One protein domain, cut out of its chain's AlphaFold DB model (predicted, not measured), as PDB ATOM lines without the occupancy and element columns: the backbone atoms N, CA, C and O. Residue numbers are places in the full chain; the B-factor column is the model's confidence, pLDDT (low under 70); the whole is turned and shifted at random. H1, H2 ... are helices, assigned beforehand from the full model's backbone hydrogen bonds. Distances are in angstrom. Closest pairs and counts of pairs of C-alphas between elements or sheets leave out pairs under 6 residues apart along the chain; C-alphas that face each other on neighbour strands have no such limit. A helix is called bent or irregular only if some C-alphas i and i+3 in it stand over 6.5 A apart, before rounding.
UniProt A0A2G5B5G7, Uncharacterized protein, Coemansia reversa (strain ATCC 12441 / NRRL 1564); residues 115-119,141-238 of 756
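What this domain is: This is residues 115 to 119 and 141 to 238 of the 756 residues of an uncharacterized protein of Coemansia reversa (strain ATCC 12441 / NRRL 1564) (UniProt A0A2G5B5G7). A compact body of helices has the short helix H4 near its middle, with H2 packed on H4 at a steep cross, H3 on another side, and the helical hairpin of H5 and H6 closing the body beyond them. The long helix H6 runs out of the body, and its residues 231 to 238 stick out as an arm, while the small, loosely wound H1 sits on residues 143 to 148 of H2 at the other end of the longest axis. The printed part has 103 residues with six named helices, H1 to H6 in order along the chain, and no named strand: the class is all helix. The whole is compact, with a radius of gyration of the C-alphas of 14.1 A, yet elongated in outline, spanning 50 by 28 by 28 A.

How they stand to each other: H6, residues 216 to 238, and H5, residues 198 to 207, form a helical hairpin. They touch, the C-alphas of Phe 198 and Ala 226 being closest at 5.1 A, at a shallow tilt of 26 degrees, opposite ways. H4, residues 182 to 192, is close to H6 but not clearly touching: the closest C-alphas, of Arg 190 and Met 222, are 7.6 A apart. H3, residues 164 to 178, touches H5 with residues 164 to 168 alone, at a steep tilt of 61 degrees; the closest C-alphas, of Cys 164 and Phe 204, are 4.9 A apart. H2, residues 142 to 158, touches H4 at a steep tilt of 42 degrees, the same way, the C-alphas of Gly 152 and Leu 192 being closest at 4.6 A. H2 and H3 are near each other, with 7 pairs of C-alphas within 10 A. H1, residues 115 to 119, touches H2, closest at the C-alphas of Val 115 and Gly 147, 4.9 A. H1 and H6 are apart. Every O i to N i+4 pair is within hydrogen-bond range in H2, H4, H5 and H6; in H3 it is 9 of 11, and in H1 0 of 1, beside 1 of 2 O i to N i+3 pairs.

Where its parts are: H6 measures 33.0 A from first to last C-alpha and ends at C-alpha 238, (-1.362, 20.342, -5.418). H2 measures 24.2 A and H3 20.5 A; H4 and H5 measure 15.2 A and 14.7 A. H1, 9.3 A long, begins at C-alpha 115, (-18.521, 20.089, 33.850), and is irregular, C-alphas 115 and 118 being 7.5 A apart.

The domain as a whole: The two C-alphas farthest apart, of Asn 119 and Arg 238, are 50.5 A from each other. Residues 120 to 140 are not printed, and C-alphas 119 and 141 are 10.9 A apart across this cut. Of the links that are printed whole, H5 to H6 is short and the others are tight. The model's mean pLDDT over the printed part is 93.6, and residues 116 to 119 are under 70.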
ATOM      1  N   VAL A 115     -18.361  18.641  33.615       79.44
ATOM      2  CA  VAL A 115     -18.521  20.089  33.850       79.44
ATOM      3  C   VAL A 115     -18.217  20.473  35.311       79.44
ATOM      4  O   VAL A 115     -17.985  21.639  35.623       79.44
ATOM      5  N   VAL A 116     -18.221  19.507  36.236       64.31
ATOM      6  CA  VAL A 116     -18.472  19.754  37.670       64.31
ATOM      7  C   VAL A 116     -17.227  20.193  38.455       64.31
ATOM      8  O   VAL A 116     -17.358  20.767  39.535       64.31
ATOM      9  N   SER A 117     -16.012  20.007  37.927       54.12
ATOM     10  CA  SER A 117     -14.756  20.219  38.671       54.12
ATOM     11  C   SER A 117     -14.449  21.667  39.098       54.12
ATOM     12  O   SER A 117     -13.521  21.866  39.878       54.12
ATOM     13  N   ALA A 118     -15.236  22.669  38.685       53.34
ATOM     14  CA  ALA A 118     -15.200  24.005  39.298       53.34
ATOM     15  C   ALA A 118     -15.671  23.989  40.772       53.34
ATOM     16  O   ALA A 118     -15.203  24.781  41.586       53.34
ATOM     17  N   ASN A 119     -16.513  23.020  41.162       48.22
ATOM     18  CA  ASN A 119     -16.897  22.764  42.556       48.22
ATOM     19  C   ASN A 119     -15.822  21.995  43.355       48.22
ATOM     20  O   ASN A 119     -16.130  21.329  44.347       48.22
ATOM     21  N   GLU A 141     -15.613  29.704  32.889       87.75
ATOM     22  CA  GLU A 141     -14.822  28.822  33.739       87.75
ATOM     23  C   GLU A 141     -14.026  27.823  32.878       87.75
ATOM     24  O   GLU A 141     -14.622  27.083  32.082       87.75
ATOM     25  N   PRO A 142     -12.685  27.757  33.009       88.50
ATOM     26  CA  PRO A 142     -11.856  26.906  32.157       88.50
ATOM     27  C   PRO A 142     -12.180  25.415  32.331       88.50
ATOM     28  O   PRO A 142     -12.002  24.635  31.395       88.50
ATOM     29  N   ALA A 143     -12.732  25.022  33.486       88.94
ATOM     30  CA  ALA A 143     -13.282  23.688  33.712       88.94
ATOM     31  C   ALA A 143     -14.450  23.364  32.758       88.94
ATOM     32  O   ALA A 143     -14.486  22.277  32.187       88.94
ATOM     33  N   VAL A 144     -15.361  24.315  32.517       90.50
ATOM     34  CA  VAL A 144     -16.517  24.130  31.620       90.50
ATOM     35  C   VAL A 144     -16.075  24.110  30.156       90.50
ATOM     36  O   VAL A 144     -16.508  23.250  29.388       90.50
ATOM     37  N   LEU A 145     -15.140  24.991  29.778       92.56
ATOM     38  CA  LEU A 145     -14.493  24.971  28.459       92.56
ATOM     39  C   LEU A 145     -13.831  23.609  28.177       92.56
ATOM     40  O   LEU A 145     -13.994  23.057  27.086       92.56
ATOM     41  N   SER A 146     -13.122  23.054  29.165       92.81
ATOM     42  CA  SER A 146     -12.516  21.721  29.088       92.81
ATOM     43  C   SER A 146     -13.577  20.619  28.977       92.81
ATOM     44  O   SER A 146     -13.503  19.794  28.066       92.81
ATOM     45  N   GLY A 147     -14.614  20.651  29.819       93.88
ATOM     46  CA  GLY A 147     -15.715  19.683  29.823       93.88
ATOM     47  C   GLY A 147     -16.452  19.584  28.487       93.88
ATOM     48  O   GLY A 147     -16.610  18.487  27.949       93.88
ATOM     49  N   GLU A 148     -16.835  20.716  27.895       95.56
ATOM     50  CA  GLU A 148     -17.522  20.740  26.595       95.56
ATOM     51  C   GLU A 148     -16.604  20.395  25.417       95.56
ATOM     52  O   GLU A 148     -17.049  19.796  24.436       95.56
ATOM     53  N   THR A 149     -15.306  20.692  25.524       96.00
ATOM     54  CA  THR A 149     -14.302  20.199  24.567       96.00
ATOM     55  C   THR A 149     -14.180  18.675  24.666       96.00
ATOM     56  O   THR A 149     -14.300  17.979  23.657       96.00
ATOM     57  N   ARG A 150     -14.050  18.125  25.881       96.31
ATOM     58  CA  ARG A 150     -13.993  16.678  26.148       96.31
ATOM     59  C   ARG A 150     -15.255  15.968  25.630       96.31
ATOM     60  O   ARG A 150     -15.144  14.942  24.957       96.31
ATOM     61  N   ARG A 151     -16.439  16.553  25.854       96.94
ATOM     62  CA  ARG A 151     -17.741  16.078  25.343       96.94
ATOM     63  C   ARG A 151     -17.810  16.115  23.811       96.94
ATOM     64  O   ARG A 151     -18.256  15.148  23.197       96.94
ATOM     65  N   GLY A 152     -17.340  17.199  23.187       97.50
ATOM     66  CA  GLY A 152     -17.305  17.354  21.728       97.50
ATOM     67  C   GLY A 152     -16.390  16.342  21.035       97.50
ATOM     68  O   GLY A 152     -16.770  15.789  20.004       97.50
ATOM     69  N   LEU A 153     -15.224  16.047  21.626       97.62
ATOM     70  CA  LEU A 153     -14.320  14.993  21.149       97.62
ATOM     71  C   LEU A 153     -14.959  13.603  21.255       97.62
ATOM     72  O   LEU A 153     -14.934  12.862  20.273       97.62
ATOM     73  N   LEU A 154     -15.578  13.271  22.399       97.94
ATOM     74  CA  LEU A 154     -16.263  11.985  22.579       97.94
ATOM     75  C   LEU A 154     -17.319  11.762  21.489       97.94
ATOM     76  O   LEU A 154     -17.313  10.719  20.840       97.94
ATOM     77  N   VAL A 155     -18.210  12.737  21.273       98.19
ATOM     78  CA  VAL A 155     -19.289  12.603  20.282       98.19
ATOM     79  C   VAL A 155     -18.722  12.517  18.864       98.19
ATOM     80  O   VAL A 155     -19.152  11.646  18.115       98.19
ATOM     81  N   ARG A 156     -17.715  13.331  18.510       98.00
ATOM     82  CA  ARG A 156     -17.055  13.272  17.191       98.00
ATOM     83  C   ARG A 156     -16.528  11.877  16.874       98.00
ATOM     84  O   ARG A 156     -16.747  11.374  15.775       98.00
ATOM     85  N   GLU A 157     -15.831  11.267  17.828       97.94
ATOM     86  CA  GLU A 157     -15.244   9.945  17.637       97.94
ATOM     87  C   GLU A 157     -16.298   8.834  17.675       97.94
ATOM     88  O   GLU A 157     -16.246   7.921  16.846       97.94
ATOM     89  N   LEU A 158     -17.286   8.916  18.569       98.12
ATOM     90  CA  LEU A 158     -18.377   7.943  18.646       98.12
ATOM     91  C   LEU A 158     -19.225   7.924  17.363       98.12
ATOM     92  O   LEU A 158     -19.620   6.854  16.909       98.12
ATOM     93  N   THR A 159     -19.459   9.089  16.750       98.00
ATOM     94  CA  THR A 159     -20.303   9.235  15.553       98.00
ATOM     95  C   THR A 159     -19.513   9.429  14.256       98.00
ATOM     96  O   THR A 159     -20.034   9.992  13.288       98.00
ATOM     97  N   LYS A 160     -18.245   9.002  14.217       96.81
ATOM     98  CA  LYS A 160     -17.336   9.191  13.072       96.81
ATOM     99  C   LYS A 160     -17.974   8.764  11.744       96.81
ATOM    100  O   LYS A 160     -17.964   9.542  10.784       96.81
ATOM    101  N   ASP A 161     -18.597   7.591  11.748       96.94
ATOM    102  CA  ASP A 161     -19.160   6.907  10.579       96.94
ATOM    103  C   ASP A 161     -20.685   7.116  10.432       96.94
ATOM    104  O   ASP A 161     -21.332   6.508   9.583       96.94
ATOM    105  N   TRP A 162     -21.283   7.995  11.249       98.19
ATOM    106  CA  TRP A 162     -22.723   8.283  11.236       98.19
ATOM    107  C   TRP A 162     -23.123   9.329  10.184       98.19
ATOM    108  O   TRP A 162     -22.361  10.245   9.838       98.19
ATOM    109  N   THR A 163     -24.381   9.253   9.739       97.88
ATOM    110  CA  THR A 163     -24.986  10.254   8.847       97.88
ATOM    111  C   THR A 163     -25.192  11.597   9.555       97.88
ATOM    112  O   THR A 163     -25.455  11.658  10.757       97.88
ATOM    113  N   CYS A 164     -25.159  12.705   8.803       97.94
ATOM    114  CA  CYS A 164     -25.399  14.040   9.363       97.94
ATOM    115  C   CYS A 164     -26.764  14.177  10.064       97.94
ATOM    116  O   CYS A 164     -26.877  14.983  10.983       97.94
ATOM    117  N   GLN A 165     -27.770  13.389   9.666       97.75
ATOM    118  CA  GLN A 165     -29.091  13.361  10.296       97.75
ATOM    119  C   GLN A 165     -29.049  12.709  11.687       97.75
ATOM    120  O   GLN A 165     -29.547  13.304  12.639       97.75
ATOM    121  N   GLN A 166     -28.403  11.545  11.838       98.12
ATOM    122  CA  GLN A 166     -28.247  10.883  13.145       98.12
ATOM    123  C   GLN A 166     -27.438  11.751  14.122       98.12
ATOM    124  O   GLN A 166     -27.798  11.870  15.290       98.12
ATOM    125  N   ILE A 167     -26.374  12.410  13.643       98.38
ATOM    126  CA  ILE A 167     -25.563  13.312  14.478       98.38
ATOM    127  C   ILE A 167     -26.374  14.561  14.861       98.38
ATOM    128  O   ILE A 167     -26.339  14.983  16.014       98.38
ATOM    129  N   ALA A 168     -27.152  15.134  13.935       98.00
ATOM    130  CA  ALA A 168     -28.052  16.248  14.238       98.00
ATOM    131  C   ALA A 168     -29.105  15.872  15.296       98.00
ATOM    132  O   ALA A 168     -29.315  16.633  16.240       98.00
ATOM    133  N   GLN A 169     -29.702  14.681  15.186       97.69
ATOM    134  CA  GLN A 169     -30.669  14.148  16.148       97.69
ATOM    135  C   GLN A 169     -30.034  13.912  17.532       97.69
ATOM    136  O   GLN A 169     -30.601  14.328  18.542       97.69
ATOM    137  N   LEU A 170     -28.836  13.314  17.592       97.94
ATOM    138  CA  LEU A 170     -28.084  13.122  18.838       97.94
ATOM    139  C   LEU A 170     -27.795  14.461  19.531       97.94
ATOM    140  O   LEU A 170     -28.069  14.616  20.721       97.94
ATOM    141  N   VAL A 171     -27.289  15.448  18.788       97.62
ATOM    142  CA  VAL A 171     -26.971  16.775  19.334       97.62
ATOM    143  C   VAL A 171     -28.239  17.516  19.773       97.62
ATOM    144  O   VAL A 171     -28.232  18.112  20.848       97.62
ATOM    145  N   GLY A 172     -29.340  17.424  19.017       96.81
ATOM    146  CA  GLY A 172     -30.651  17.960  19.414       96.81
ATOM    147  C   GLY A 172     -31.208  17.319  20.692       96.81
ATOM    148  O   GLY A 172     -31.822  17.993  21.517       96.81
ATOM    149  N   MET A 173     -30.930  16.034  20.929       96.62
ATOM    150  CA  MET A 173     -31.262  15.381  22.198       96.62
ATOM    151  C   MET A 173     -30.319  15.784  23.340       96.62
ATOM    152  O   MET A 173     -30.770  15.896  24.482       96.62
ATOM    153  N   MET A 174     -29.036  16.038  23.077       95.62
ATOM    154  CA  MET A 174     -28.085  16.508  24.096       95.62
ATOM    155  C   MET A 174     -28.306  17.978  24.496       95.62
ATOM    156  O   MET A 174     -28.078  18.337  25.655       95.62
ATOM    157  N   SER A 175     -28.810  18.824  23.590       94.44
ATOM    158  CA  SER A 175     -29.078  20.238  23.890       94.44
ATOM    159  C   SER A 175     -30.192  20.459  24.898       94.44
ATOM    160  O   SER A 175     -30.137  21.431  25.645       94.44
ATOM    161  N   LEU A 176     -31.150  19.534  24.976       89.88
ATOM    162  CA  LEU A 176     -32.220  19.561  25.975       89.88
ATOM    163  C   LEU A 176     -31.718  19.325  27.412       89.88
ATOM    164  O   LEU A 176     -32.487  19.521  28.347       89.88
ATOM    165  N   THR A 177     -30.464  18.887  27.601       87.25
ATOM    166  CA  THR A 177     -29.923  18.522  28.924       87.25
ATOM    167  C   THR A 177     -28.676  19.293  29.359       87.25
ATOM    168  O   THR A 177     -28.481  19.432  30.562       87.25
ATOM    169  N   PHE A 178     -27.829  19.788  28.444       86.00
ATOM    170  CA  PHE A 178     -26.541  20.407  28.826       86.00
ATOM    171  C   PHE A 178     -26.418  21.909  28.598       86.00
ATOM    172  O   PHE A 178     -25.683  22.574  29.327       86.00
ATOM    173  N   TRP A 179     -27.089  22.461  27.589       90.75
ATOM    174  CA  TRP A 179     -26.725  23.780  27.064       90.75
ATOM    175  C   TRP A 179     -27.817  24.828  27.272       90.75
ATOM    176  O   TRP A 179     -28.243  25.496  26.332       90.75
ATOM    177  N   SER A 180     -28.211  25.016  28.536       86.81
ATOM    178  CA  SER A 180     -28.964  26.198  28.987       86.81
ATOM    179  C   SER A 180     -28.237  27.499  28.621       86.81
ATOM    180  O   SER A 180     -28.859  28.493  28.257       86.81
ATOM    181  N   GLU A 181     -26.903  27.477  28.685       90.94
ATOM    182  CA  GLU A 181     -26.037  28.561  28.235       90.94
ATOM    183  C   GLU A 181     -25.447  28.261  26.856       90.94
ATOM    184  O   GLU A 181     -24.712  27.292  26.643       90.94
ATOM    185  N   ARG A 182     -25.739  29.146  25.901       92.38
ATOM    186  CA  ARG A 182     -25.341  28.977  24.504       92.38
ATOM    187  C   ARG A 182     -23.820  28.958  24.242       92.38
ATOM    188  O   ARG A 182     -23.418  28.200  23.359       92.38
ATOM    189  N   PRO A 183     -22.949  29.694  24.964       93.25
ATOM    190  CA  PRO A 183     -21.498  29.566  24.797       93.25
ATOM    191  C   PRO A 183     -20.973  28.124  24.926       93.25
ATOM    192  O   PRO A 183     -20.057  27.745  24.199       93.25
ATOM    193  N   HIS A 184     -21.592  27.299  25.779       94.19
ATOM    194  CA  HIS A 184     -21.223  25.892  25.980       94.19
ATOM    195  C   HIS A 184     -21.536  25.038  24.740       94.19
ATOM    196  O   HIS A 184     -20.665  24.318  24.250       94.19
ATOM    197  N   LEU A 185     -22.723  25.219  24.147       95.62
ATOM    198  CA  LEU A 185     -23.081  24.636  22.847       95.62
ATOM    199  C   LEU A 185     -22.122  25.090  21.732       95.62
ATOM    200  O   LEU A 185     -21.717  24.284  20.896       95.62
ATOM    201  N   GLU A 186     -21.735  26.368  21.708       96.06
ATOM    202  CA  GLU A 186     -20.818  26.890  20.688       96.06
ATOM    203  C   GLU A 186     -19.394  26.311  20.810       96.06
ATOM    204  O   GLU A 186     -18.746  26.072  19.787       96.06
ATOM    205  N   ILE A 187     -18.918  26.024  22.028       96.19
ATOM    206  CA  ILE A 187     -17.660  25.298  22.288       96.19
ATOM    207  C   ILE A 187     -17.772  23.839  21.834       96.19
ATOM    208  O   ILE A 187     -16.948  23.379  21.038       96.19
ATOM    209  N   PHE A 188     -18.810  23.133  22.288       97.50
ATOM    210  CA  PHE A 188     -19.065  21.739  21.930       97.50
ATOM    211  C   PHE A 188     -19.110  21.548  20.404       97.50
ATOM    212  O   PHE A 188     -18.400  20.699  19.864       97.50
ATOM    213  N   LEU A 189     -19.869  22.389  19.688       97.75
ATOM    214  CA  LEU A 189     -20.005  22.309  18.231       97.75
ATOM    215  C   LEU A 189     -18.696  22.592  17.484       97.75
ATOM    216  O   LEU A 189     -18.406  21.908  16.504       97.75
ATOM    217  N   ARG A 190     -17.892  23.572  17.928       97.75
ATOM    218  CA  ARG A 190     -16.564  23.846  17.338       97.75
ATOM    219  C   ARG A 190     -15.641  22.637  17.441       97.75
ATOM    220  O   ARG A 190     -14.908  22.359  16.492       97.75
ATOM    221  N   THR A 191     -15.711  21.912  18.552       97.94
ATOM    222  CA  THR A 191     -14.915  20.704  18.770       97.94
ATOM    223  C   THR A 191     -15.449  19.517  17.964       97.94
ATOM    224  O   THR A 191     -14.666  18.844  17.291       97.94
ATOM    225  N   LEU A 192     -16.772  19.318  17.946       98.12
ATOM    226  CA  LEU A 192     -17.453  18.246  17.207       98.12
ATOM    227  C   LEU A 192     -17.131  18.249  15.702       98.12
ATOM    228  O   LEU A 192     -16.936  17.187  15.125       98.12
ATOM    229  N   VAL A 193     -17.059  19.426  15.068       97.88
ATOM    230  CA  VAL A 193     -16.889  19.564  13.601       97.88
ATOM    231  C   VAL A 193     -15.501  20.096  13.196       97.88
ATOM    232  O   VAL A 193     -15.301  20.650  12.108       97.88
ATOM    233  N   SER A 194     -14.527  19.954  14.099       97.12
ATOM    234  CA  SER A 194     -13.157  20.482  13.988       97.12
ATOM    235  C   SER A 194     -12.366  19.932  12.791       97.12
ATOM    236  O   SER A 194     -11.593  20.657  12.154       97.12
ATOM    237  N   ASP A 195     -12.590  18.672  12.434       96.12
ATOM    238  CA  ASP A 195     -11.990  17.951  11.308       96.12
ATOM    239  C   ASP A 195     -12.856  17.996  10.031       96.12
ATOM    240  O   ASP A 195     -12.298  17.946   8.924       96.12
ATOM    241  N   TRP A 196     -14.179  18.148  10.196       97.75
ATOM    242  CA  TRP A 196     -15.191  18.114   9.132       97.75
ATOM    243  C   TRP A 196     -14.953  19.154   8.042       97.75
ATOM    244  O   TRP A 196     -14.471  20.264   8.285       97.75
ATOM    245  N   ASP A 197     -15.359  18.790   6.833       96.94
ATOM    246  CA  ASP A 197     -15.283  19.614   5.641       96.94
ATOM    247  C   ASP A 197     -16.525  20.532   5.499       96.94
ATOM    248  O   ASP A 197     -17.478  20.467   6.281       96.94
ATOM    249  N   PHE A 198     -16.528  21.415   4.495       97.50
ATOM    250  CA  PHE A 198     -17.665  22.306   4.225       97.50
ATOM    251  C   PHE A 198     -18.968  21.553   3.887       97.50
ATOM    252  O   PHE A 198     -20.050  22.004   4.272       97.50
ATOM    253  N   CYS A 199     -18.890  20.413   3.193       97.69
ATOM    254  CA  CYS A 199     -20.062  19.669   2.730       97.69
ATOM    255  C   CYS A 199     -20.765  18.926   3.878       97.69
ATOM    256  O   CYS A 199     -21.980  19.070   4.045       97.69
ATOM    257  N   ARG A 200     -20.022  18.205   4.734       97.94
ATOM    258  CA  ARG A 200     -20.582  17.529   5.922       97.94
ATOM    259  C   ARG A 200     -21.192  18.544   6.893       97.94
ATOM    260  O   ARG A 200     -22.302  18.330   7.384       97.94
ATOM    261  N   LEU A 201     -20.513  19.677   7.104       98.00
ATOM    262  CA  LEU A 201     -20.962  20.740   8.008       98.00
ATOM    263  C   LEU A 201     -22.210  21.487   7.509       98.00
ATOM    264  O   LEU A 201     -23.115  21.755   8.299       98.00
ATOM    265  N   SER A 202     -22.290  21.813   6.215       97.81
ATOM    266  CA  SER A 202     -23.491  22.456   5.653       97.81
ATOM    267  C   SER A 202     -24.699  21.518   5.668       97.81
ATOM    268  O   SER A 202     -25.771  21.932   6.105       97.81
ATOM    269  N   SER A 203     -24.509  20.243   5.311       97.88
ATOM    270  CA  SER A 203     -25.530  19.191   5.424       97.88
ATOM    271  C   SER A 203     -26.082  19.075   6.856       97.88
ATOM    272  O   SER A 203     -27.286  19.192   7.081       97.88
ATOM    273  N   PHE A 204     -25.202  18.968   7.855       98.19
ATOM    274  CA  PHE A 204     -25.559  18.944   9.280       98.19
ATOM    275  C   PHE A 204     -26.339  20.188   9.737       98.19
ATOM    276  O   PHE A 204     -27.363  20.058  10.408       98.19
ATOM    277  N   PHE A 205     -25.926  21.398   9.340       97.75
ATOM    278  CA  PHE A 205     -26.628  22.628   9.727       97.75
ATOM    279  C   PHE A 205     -28.032  22.791   9.128       97.75
ATOM    280  O   PHE A 205     -28.809  23.581   9.689       97.75
ATOM    281  N   SER A 206     -28.355  22.058   8.056       96.75
ATOM    282  CA  SER A 206     -29.715  21.926   7.519       96.75
ATOM    283  C   SER A 206     -30.590  21.062   8.431       96.75
ATOM    284  O   SER A 206     -31.647  21.526   8.859       96.75
ATOM    285  N   TYR A 207     -30.128  19.866   8.821       97.69
ATOM    286  CA  TYR A 207     -30.867  18.975   9.735       97.69
ATOM    287  C   TYR A 207     -31.080  19.583  11.132       97.69
ATOM    288  O   TYR A 207     -32.111  19.357  11.754       97.69
ATOM    289  N   ILE A 208     -30.136  20.402  11.607       96.00
ATOM    290  CA  ILE A 208     -30.192  21.095  12.910       96.00
ATOM    291  C   ILE A 208     -30.992  22.416  12.885       96.00
ATOM    292  O   ILE A 208     -31.033  23.162  13.870       96.00
ATOM    293  N   SER A 209     -31.592  22.780  11.748       78.44
ATOM    294  CA  SER A 209     -32.352  24.030  11.625       78.44
ATOM    295  C   SER A 209     -33.559  24.076  12.583       78.44
ATOM    296  O   SER A 209     -34.200  23.071  12.872       78.44
ATOM    297  N   GLY A 210     -33.810  25.252  13.172       85.56
ATOM    298  CA  GLY A 210     -34.764  25.429  14.274       85.56
ATOM    299  C   GLY A 210     -34.226  24.976  15.639       85.56
ATOM    300  O   GLY A 210     -33.990  25.818  16.503       85.56
ATOM    301  N   GLN A 211     -33.999  23.670  15.818       90.25
ATOM    302  CA  GLN A 211     -33.895  23.012  17.136       90.25
ATOM    303  C   GLN A 211     -32.870  23.625  18.110       90.25
ATOM    304  O   GLN A 211     -33.161  23.757  19.293       90.25
ATOM    305  N   LEU A 212     -31.678  24.005  17.632       93.94
ATOM    306  CA  LEU A 212     -30.567  24.433  18.498       93.94
ATOM    307  C   LEU A 212     -30.479  25.947  18.776       93.94
ATOM    308  O   LEU A 212     -29.515  26.383  19.402       93.94
ATOM    309  N   GLY A 213     -31.389  26.781  18.255       93.81
ATOM    310  CA  GLY A 213     -31.338  28.243  18.477       93.81
ATOM    311  C   GLY A 213     -30.044  28.948  18.009       93.81
ATOM    312  O   GLY A 213     -29.728  30.049  18.465       93.81
ATOM    313  N   LEU A 214     -29.263  28.309  17.129       95.00
ATOM    314  CA  LEU A 214     -27.969  28.805  16.648       95.00
ATOM    315  C   LEU A 214     -28.131  29.993  15.695       95.00
ATOM    316  O   LEU A 214     -28.780  29.859  14.653       95.00
ATOM    317  N   ASP A 215     -27.438  31.101  15.973       95.19
ATOM    318  CA  ASP A 215     -27.430  32.251  15.069       95.19
ATOM    319  C   ASP A 215     -26.907  31.875  13.687       95.19
ATOM    320  O   ASP A 215     -25.871  31.222  13.526       95.19
ATOM    321  N   TYR A 216     -27.540  32.466  12.679       96.06
ATOM    322  CA  TYR A 216     -27.025  32.492  11.316       96.06
ATOM    323  C   TYR A 216     -25.560  32.972  11.253       96.06
ATOM    324  O   TYR A 216     -24.746  32.368  10.560       96.06
ATOM    325  N   ARG A 217     -25.186  33.993  12.045       96.69
ATOM    326  CA  ARG A 217     -23.799  34.497  12.133       96.69
ATOM    327  C   ARG A 217     -22.807  33.428  12.606       96.69
ATOM    328  O   ARG A 217     -21.723  33.320  12.038       96.69
ATOM    329  N   PHE A 218     -23.180  32.623  13.603       96.50
ATOM    330  CA  PHE A 218     -22.338  31.544  14.121       96.50
ATOM    331  C   PHE A 218     -22.183  30.417  13.088       96.50
ATOM    332  O   PHE A 218     -21.053  30.050  12.750       96.50
ATOM    333  N   LYS A 219     -23.297  29.955  12.494       97.12
ATOM    334  CA  LYS A 219     -23.285  28.953  11.410       97.12
ATOM    335  C   LYS A 219     -22.402  29.392  10.234       97.12
ATOM    336  O   LYS A 219     -21.554  28.627   9.779       97.12
ATOM    337  N   VAL A 220     -22.553  30.639   9.773       97.50
ATOM    338  CA  VAL A 220     -21.749  31.213   8.679       97.50
ATOM    339  C   VAL A 220     -20.266  31.291   9.045       97.50
ATOM    340  O   VAL A 220     -19.433  30.931   8.217       97.50
ATOM    341  N   SER A 221     -19.918  31.694  10.272       97.94
ATOM    342  CA  SER A 221     -18.523  31.735  10.735       97.94
ATOM    343  C   SER A 221     -17.859  30.351  10.676       97.94
ATOM    344  O   SER A 221     -16.785  30.193  10.089       97.94
ATOM    345  N   MET A 222     -18.539  29.315  11.178       97.94
ATOM    346  CA  MET A 222     -18.036  27.936  11.131       97.94
ATOM    347  C   MET A 222     -17.920  27.394   9.698       97.94
ATOM    348  O   MET A 222     -16.918  26.758   9.363       97.94
ATOM    349  N   LEU A 223     -18.890  27.689   8.826       98.31
ATOM    350  CA  LEU A 223     -18.832  27.324   7.404       98.31
ATOM    351  C   LEU A 223     -17.671  28.021   6.680       98.31
ATOM    352  O   LEU A 223     -16.947  27.376   5.921       98.31
ATOM    353  N   GLN A 224     -17.425  29.306   6.951       98.06
ATOM    354  CA  GLN A 224     -16.262  30.023   6.418       98.06
ATOM    355  C   GLN A 224     -14.942  29.424   6.928       98.06
ATOM    356  O   GLN A 224     -13.991  29.293   6.156       98.06
ATOM    357  N   GLN A 225     -14.874  29.013   8.198       97.62
ATOM    358  CA  GLN A 225     -13.700  28.338   8.755       97.62
ATOM    359  C   GLN A 225     -13.469  26.965   8.099       97.62
ATOM    360  O   GLN A 225     -12.330  26.643   7.755       97.62
ATOM    361  N   ALA A 226     -14.524  26.179   7.862       97.62
ATOM    362  CA  ALA A 226     -14.444  24.903   7.143       97.62
ATOM    363  C   ALA A 226     -14.006  25.082   5.677       97.62
ATOM    364  O   ALA A 226     -13.122  24.368   5.209       97.62
ATOM    365  N   ALA A 227     -14.538  26.088   4.974       97.75
ATOM    366  CA  ALA A 227     -14.115  26.423   3.612       97.75
ATOM    367  C   ALA A 227     -12.619  26.795   3.547       97.75
ATOM    368  O   ALA A 227     -11.894  26.298   2.680       97.75
ATOM    369  N   ARG A 228     -12.125  27.595   4.506       97.44
ATOM    370  CA  ARG A 228     -10.690  27.920   4.632       97.44
ATOM    371  C   ARG A 228      -9.851  26.658   4.879       97.44
ATOM    372  O   ARG A 228      -8.900  26.427   4.132       97.44
ATOM    373  N   ARG A 229     -10.239  25.800   5.837       96.44
ATOM    374  CA  ARG A 229      -9.569  24.507   6.111       96.44
ATOM    375  C   ARG A 229      -9.509  23.611   4.862       96.44
ATOM    376  O   ARG A 229      -8.446  23.067   4.556       96.44
ATOM    377  N   ASN A 230     -10.598  23.523   4.095       95.88
ATOM    378  CA  ASN A 230     -10.644  22.782   2.830       95.88
ATOM    379  C   ASN A 230      -9.681  23.357   1.778       95.88
ATOM    380  O   ASN A 230      -8.933  22.597   1.159       95.88
ATOM    381  N   SER A 231      -9.641  24.682   1.595       96.06
ATOM    382  CA  SER A 231      -8.740  25.307   0.613       96.06
ATOM    383  C   SER A 231      -7.255  25.033   0.901       96.06
ATOM    384  O   SER A 231      -6.512  24.702  -0.026       96.06
ATOM    385  N   SER A 232      -6.840  25.046   2.175       95.31
ATOM    386  CA  SER A 232      -5.466  24.720   2.588       95.31
ATOM    387  C   SER A 232      -5.108  23.240   2.398       95.31
ATOM    388  O   SER A 232      -3.981  22.918   2.022       95.31
ATOM    389  N   ARG A 233      -6.060  22.316   2.601       92.25
ATOM    390  CA  ARG A 233      -5.859  20.883   2.295       92.25
ATOM    391  C   ARG A 233      -5.654  20.659   0.786       92.25
ATOM    392  O   ARG A 233      -4.787  19.878   0.388       92.25
ATOM    393  N   LEU A 234      -6.404  21.372  -0.060       91.88
ATOM    394  CA  LEU A 234      -6.304  21.262  -1.522       91.88
ATOM    395  C   LEU A 234      -5.021  21.887  -2.093       91.88
ATOM    396  O   LEU A 234      -4.426  21.306  -3.005       91.88
ATOM    397  N   SER A 235      -4.560  23.028  -1.567       92.69
ATOM    398  CA  SER A 235      -3.289  23.631  -1.999       92.69
ATOM    399  C   SER A 235      -2.090  22.745  -1.645       92.69
ATOM    400  O   SER A 235      -1.236  22.514  -2.502       92.69
ATOM    401  N   LEU A 236      -2.072  22.149  -0.447       92.75
ATOM    402  CA  LEU A 236      -1.022  21.216  -0.027       92.75
ATOM    403  C   LEU A 236      -0.969  19.952  -0.909       92.75
ATOM    404  O   LEU A 236       0.119  19.504  -1.276       92.75
ATOM    405  N   LYS A 237      -2.127  19.401  -1.318       91.06
ATOM    406  CA  LYS A 237      -2.167  18.261  -2.256       91.06
ATOM    407  C   LYS A 237      -1.611  18.635  -3.638       91.06
ATOM    408  O   LYS A 237      -0.842  17.861  -4.208       91.06
ATOM    409  N   ARG A 238      -1.933  19.831  -4.153       91.44
ATOM    410  CA  ARG A 238      -1.362  20.342  -5.418       91.44
ATOM    411  C   ARG A 238       0.153  20.531  -5.330       91.44
ATOM    412  O   ARG A 238       0.850  20.119  -6.251       91.44
TER     413      ARG A 238